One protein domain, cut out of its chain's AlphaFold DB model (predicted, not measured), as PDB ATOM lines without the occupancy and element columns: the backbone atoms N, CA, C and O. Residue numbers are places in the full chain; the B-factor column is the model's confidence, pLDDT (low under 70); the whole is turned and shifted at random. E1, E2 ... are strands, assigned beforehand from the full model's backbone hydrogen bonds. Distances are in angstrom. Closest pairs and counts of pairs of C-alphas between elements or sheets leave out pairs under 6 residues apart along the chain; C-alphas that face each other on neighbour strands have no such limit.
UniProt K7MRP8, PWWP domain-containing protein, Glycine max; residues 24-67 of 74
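What this domain is: This is residues 24 to 67 of the 74 residues of the protein "PWWP domain-containing protein" of Glycine max (UniProt K7MRP8). This is a small piece with little regular structure: a two-stranded hairpin, E1 and E2, followed by a long unnamed stretch, residues 42 to 67, that loops away and folds back to E2 with its last residues. Residues 54 to 63 of that loop stick out. The printed part has 44 residues, with no named helix and two named strands, E1 then E2, antiparallel; the class is all strand, though 11 residues are in named elements. It is only just loose, close to compact, with a radius of gyration of the C-alphas of 11.5 A and spans of 28 by 23 by 20 A.

Where its parts are: E1, residues 26 to 30, begins at C-alpha 26 (-38.358, 5.548, 27.385) and is 13.2 A long. E2, residues 36 to 41, is 15.1 A long and ends at C-alpha 41 (-43.038, 9.835, 27.596).

How they stand to each other: E1 and E2 form a hairpin with a tight link, antiparallel at 137 degrees between directions. C-alphas 26 and 40 face each other at 4.4 A. N 27 and O 39, and N 37 and O 29, are within hydrogen-bond range, each 2.8 A. Residues 40 to 41 of E2 pair antiparallel with residues 66 to 67.

The domain as a whole: The C-alphas farthest apart, of Asp 33 and Asn 45, are 30.3 A apart. The printed part has no cut. The model's pLDDT is under 70 at residues 54 to 61.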
ATOM      1  N   GLY A  24     -41.119  10.973  23.632       88.49
ATOM      2  CA  GLY A  24     -40.513   9.862  22.909       88.49
ATOM      3  C   GLY A  24     -39.503   9.059  23.728       88.49
ATOM      4  O   GLY A  24     -39.315   7.883  23.409       88.49
ATOM      5  N   ASP A  25     -38.940   9.633  24.795       89.86
ATOM      6  CA  ASP A  25     -37.992   8.939  25.665       89.86
ATOM      7  C   ASP A  25     -38.667   7.776  26.394       89.86
ATOM      8  O   ASP A  25     -39.833   7.848  26.797       89.86
ATOM      9  N   VAL A  26     -37.918   6.689  26.582       89.18
ATOM     10  CA  VAL A  26     -38.358   5.548  27.385       89.18
ATOM     11  C   VAL A  26     -37.787   5.696  28.785       89.18
ATOM     12  O   VAL A  26     -36.575   5.646  28.981       89.18
ATOM     13  N   ILE A  27     -38.675   5.844  29.761       89.08
ATOM     14  CA  ILE A  27     -38.342   5.871  31.181       89.08
ATOM     15  C   ILE A  27     -38.816   4.588  31.861       89.08
ATOM     16  O   ILE A  27     -39.703   3.890  31.370       89.08
ATOM     17  N   PHE A  28     -38.248   4.284  33.022       87.36
ATOM     18  CA  PHE A  28     -38.708   3.175  33.849       87.36
ATOM     19  C   PHE A  28     -39.551   3.716  34.997       87.36
ATOM     20  O   PHE A  28     -39.100   4.565  35.763       87.36
ATOM     21  N   VAL A  29     -40.775   3.211  35.128       85.76
ATOM     22  CA  VAL A  29     -41.695   3.570  36.210       85.76
ATOM     23  C   VAL A  29     -41.906   2.377  37.127       85.76
ATOM     24  O   VAL A  29     -42.102   1.250  36.674       85.76
ATOM     25  N   LYS A  30     -41.874   2.613  38.438       83.41
ATOM     26  CA  LYS A  30     -42.197   1.590  39.430       83.41
ATOM     27  C   LYS A  30     -43.658   1.729  39.839       83.41
ATOM     28  O   LYS A  30     -44.058   2.749  40.398       83.41
ATOM     29  N   LEU A  31     -44.465   0.705  39.568       80.67
ATOM     30  CA  LEU A  31     -45.859   0.683  40.011       80.67
ATOM     31  C   LEU A  31     -45.924   0.096  41.423       80.67
ATOM     32  O   LEU A  31     -45.670  -1.097  41.592       80.67
ATOM     33  N   ARG A  32     -46.285   0.910  42.424       77.68
ATOM     34  CA  ARG A  32     -46.387   0.505  43.843       77.68
ATOM     35  C   ARG A  32     -45.110  -0.227  44.304       77.68
ATOM     36  O   ARG A  32     -44.042   0.378  44.331       77.68
ATOM     37  N   ASP A  33     -45.206  -1.532  44.554       75.86
ATOM     38  CA  ASP A  33     -44.114  -2.406  45.005       75.86
ATOM     39  C   ASP A  33     -43.688  -3.440  43.950       75.86
ATOM     40  O   ASP A  33     -43.024  -4.426  44.260       75.86
ATOM     41  N   SER A  34     -44.084  -3.238  42.693       72.81
ATOM     42  CA  SER A  34     -43.766  -4.151  41.593       72.81
ATOM     43  C   SER A  34     -42.420  -3.839  40.933       72.81
ATOM     44  O   SER A  34     -41.689  -2.927  41.336       72.81
ATOM     45  N   SER A  35     -42.086  -4.631  39.914       84.96
ATOM     46  CA  SER A  35     -40.948  -4.405  39.030       84.96
ATOM     47  C   SER A  35     -40.962  -3.003  38.410       84.96
ATOM     48  O   SER A  35     -42.001  -2.356  38.282       84.96
ATOM     49  N   TRP A  36     -39.784  -2.542  38.001       88.43
ATOM     50  CA  TRP A  36     -39.667  -1.391  37.116       88.43
ATOM     51  C   TRP A  36     -40.188  -1.770  35.733       88.43
ATOM     52  O   TRP A  36     -39.765  -2.779  35.168       88.43
ATOM     53  N   TRP A  37     -41.083  -0.955  35.192       87.77
ATOM     54  CA  TRP A  37     -41.692  -1.180  33.890       87.77
ATOM     55  C   TRP A  37     -41.316  -0.078  32.906       87.77
ATOM     56  O   TRP A  37     -41.287   1.093  33.292       87.77
ATOM     57  N   PRO A  38     -41.057  -0.416  31.635       88.86
ATOM     58  CA  PRO A  38     -40.785   0.580  30.616       88.86
ATOM     59  C   PRO A  38     -42.058   1.362  30.274       88.86
ATOM     60  O   PRO A  38     -43.134   0.799  30.050       88.86
ATOM     61  N   ALA A  39     -41.924   2.678  30.185       90.08
ATOM     62  CA  ALA A  39     -42.976   3.578  29.755       90.08
ATOM     63  C   ALA A  39     -42.400   4.658  28.837       90.08
ATOM     64  O   ALA A  39     -41.318   5.178  29.083       90.08
ATOM     65  N   GLN A  40     -43.125   5.005  27.776       90.35
ATOM     66  CA  GLN A  40     -42.730   6.094  26.884       90.35
ATOM     67  C   GLN A  40     -43.325   7.412  27.362       90.35
ATOM     68  O   GLN A  40     -44.519   7.471  27.650       90.35
ATOM     69  N   VAL A  41     -42.533   8.478  27.382       89.57
ATOM     70  CA  VAL A  41     -43.038   9.835  27.596       89.57
ATOM     71  C   VAL A  41     -43.865  10.269  26.398       89.57
ATOM     72  O   VAL A  41     -43.409  10.226  25.255       89.57
ATOM     73  N   VAL A  42     -45.099  10.686  26.662       86.92
ATOM     74  CA  VAL A  42     -46.054  11.089  25.630       86.92
ATOM     75  C   VAL A  42     -46.464  12.536  25.823       86.92
ATOM     76  O   VAL A  42     -46.698  12.990  26.941       86.92
ATOM     77  N   ASP A  43     -46.591  13.247  24.707       85.05
ATOM     78  CA  ASP A  43     -47.134  14.596  24.718       85.05
ATOM     79  C   ASP A  43     -48.623  14.579  25.074       85.05
ATOM     80  O   ASP A  43     -49.389  13.716  24.630       85.05
ATOM     81  N   GLU A  44     -49.060  15.579  25.828       80.99
ATOM     82  CA  GLU A  44     -50.454  15.684  26.225       80.99
ATOM     83  C   GLU A  44     -51.402  15.884  25.037       80.99
ATOM     84  O   GLU A  44     -52.539  15.413  25.091       80.99
ATOM     85  N   ASN A  45     -50.973  16.533  23.953       81.57
ATOM     86  CA  ASN A  45     -51.817  16.756  22.779       81.57
ATOM     87  C   ASN A  45     -51.958  15.485  21.938       81.57
ATOM     88  O   ASN A  45     -52.936  15.336  21.207       81.57
ATOM     89  N   SER A  46     -51.019  14.546  22.075       80.89
ATOM     90  CA  SER A  46     -51.049  13.256  21.384       80.89
ATOM     91  C   SER A  46     -52.000  12.244  22.044       80.89
ATOM     92  O   SER A  46     -52.444  11.284  21.411       80.89
ATOM     93  N   VAL A  47     -52.361  12.447  23.317       79.06
ATOM     94  CA  VAL A  47     -53.225  11.521  24.065       79.06
ATOM     95  C   VAL A  47     -54.691  11.945  23.982       79.06
ATOM     96  O   VAL A  47     -55.057  13.068  24.335       79.06
ATOM     97  N   ASN A  48     -55.567  11.015  23.584       78.78
ATOM     98  CA  ASN A  48     -57.014  11.237  23.596       78.78
ATOM     99  C   ASN A  48     -57.491  11.630  25.006       78.78
ATOM    100  O   ASN A  48     -57.213  10.935  25.984       78.78
ATOM    101  N   LYS A  49     -58.260  12.721  25.094       76.33
ATOM    102  CA  LYS A  49     -58.831  13.259  26.337       76.33
ATOM    103  C   LYS A  49     -59.620  12.223  27.146       76.33
ATOM    104  O   LYS A  49     -59.657  12.355  28.363       76.33
ATOM    105  N   SER A  50     -60.221  11.214  26.510       76.85
ATOM    106  CA  SER A  50     -60.964  10.148  27.203       76.85
ATOM    107  C   SER A  50     -60.075   9.157  27.959       76.85
ATOM    108  O   SER A  50     -60.539   8.535  28.907       76.85
ATOM    109  N   VAL A  51     -58.813   9.009  27.543       74.50
ATOM    110  CA  VAL A  51     -57.836   8.086  28.150       74.50
ATOM    111  C   VAL A  51     -56.934   8.817  29.150       74.50
ATOM    112  O   VAL A  51     -56.245   8.186  29.949       74.50
ATOM    113  N   LYS A  52     -56.936  10.156  29.137       76.77
ATOM    114  CA  LYS A  52     -56.208  10.951  30.129       76.77
ATOM    115  C   LYS A  52     -56.774  10.686  31.531       76.77
ATOM    116  O   LYS A  52     -57.991  10.545  31.673       76.77
ATOM    117  N   PRO A  53     -55.930  10.677  32.580       70.70
ATOM    118  CA  PRO A  53     -56.425  10.633  33.949       70.70
ATOM    119  C   PRO A  53     -57.395  11.804  34.171       70.70
ATOM    120  O   PRO A  53     -57.050  12.974  33.992       70.70
ATOM    121  N   SER A  54     -58.650  11.480  34.487       63.75
ATOM    122  CA  SER A  54     -59.736  12.454  34.607       63.75
ATOM    123  C   SER A  54     -59.531  13.315  35.848       63.75
ATOM    124  O   SER A  54     -59.914  12.890  36.928       63.75
ATOM    125  N   LYS A  55     -58.913  14.497  35.685       57.96
ATOM    126  CA  LYS A  55     -58.954  15.714  36.536       57.96
ATOM    127  C   LYS A  55     -58.774  15.588  38.067       57.96
ATOM    128  O   LYS A  55     -58.786  16.619  38.735       57.96
ATOM    129  N   LEU A  56     -58.637  14.396  38.645       52.58
ATOM    130  CA  LEU A  56     -58.698  14.192  40.094       52.58
ATOM    131  C   LEU A  56     -57.426  14.700  40.773       52.58
ATOM    132  O   LEU A  56     -57.477  15.231  41.878       52.58
ATOM    133  N   THR A  57     -56.296  14.620  40.079       54.43
ATOM    134  CA  THR A  57     -55.098  15.369  40.422       54.43
ATOM    135  C   THR A  57     -55.002  16.516  39.431       54.43
ATOM    136  O   THR A  57     -54.976  16.314  38.216       54.43
ATOM    137  N   LYS A  58     -55.008  17.752  39.940       57.70
ATOM    138  CA  LYS A  58     -54.511  18.900  39.178       57.70
ATOM    139  C   LYS A  58     -53.163  18.456  38.616       57.70
ATOM    140  O   LYS A  58     -52.295  18.163  39.433       57.70
ATOM    141  N   GLN A  59     -53.024  18.336  37.292       58.94
ATOM    142  CA  GLN A  59     -51.711  18.103  36.697       58.94
ATOM    143  C   GLN A  59     -50.804  19.192  37.256       58.94
ATOM    144  O   GLN A  59     -51.044  20.383  37.033       58.94
ATOM    145  N   LEU A  60     -49.850  18.798  38.092       66.28
ATOM    146  CA  LEU A  60     -48.864  19.734  38.585       66.28
ATOM    147  C   LEU A  60     -48.017  20.154  37.378       66.28
ATOM    148  O   LEU A  60     -47.835  19.357  36.458       66.28
ATOM    149  N   PRO A  61     -47.434  21.363  37.370       67.85
ATOM    150  CA  PRO A  61     -46.544  21.805  36.289       67.85
ATOM    151  C   PRO A  61     -45.338  20.884  36.020       67.85
ATOM    152  O   PRO A  61     -44.590  21.118  35.082       67.85
ATOM    153  N   ARG A  62     -45.118  19.874  36.872       71.31
ATOM    154  CA  ARG A  62     -44.033  18.889  36.794       71.31
ATOM    155  C   ARG A  62     -44.525  17.468  36.505       71.31
ATOM    156  O   ARG A  62     -43.714  16.546  36.496       71.31
ATOM    157  N   ASP A  63     -45.826  17.275  36.305       78.49
ATOM    158  CA  ASP A  63     -46.372  15.960  35.991       78.49
ATOM    159  C   ASP A  63     -46.098  15.630  34.523       78.49
ATOM    160  O   ASP A  63     -46.431  16.398  33.622       78.49
ATOM    161  N   ILE A  64     -45.520  14.455  34.283       80.58
ATOM    162  CA  ILE A  64     -45.232  13.947  32.942       80.58
ATOM    163  C   ILE A  64     -46.231  12.839  32.623       80.58
ATOM    164  O   ILE A  64     -46.479  11.945  33.436       80.58
ATOM    165  N   LEU A  65     -46.804  12.881  31.421       85.59
ATOM    166  CA  LEU A  65     -47.629  11.792  30.921       85.59
ATOM    167  C   LEU A  65     -46.746  10.712  30.310       85.59
ATOM    168  O   LEU A  65     -45.877  10.982  29.482       85.59
ATOM    169  N   VAL A  66     -47.021   9.468  30.686       86.99
ATOM    170  CA  VAL A  66     -46.329   8.312  30.130       86.99
ATOM    171  C   VAL A  66     -47.310   7.245  29.674       86.99
ATOM    172  O   VAL A  66     -48.350   7.015  30.293       86.99
ATOM    173  N   ARG A  67     -46.967   6.566  28.582       85.71
ATOM    174  CA  ARG A  67     -47.625   5.344  28.129       85.71
ATOM    175  C   ARG A  67     -46.861   4.155  28.686       85.71
ATOM    176  O   ARG A  67     -45.759   3.858  28.240       85.71
TER     177      ARG A  67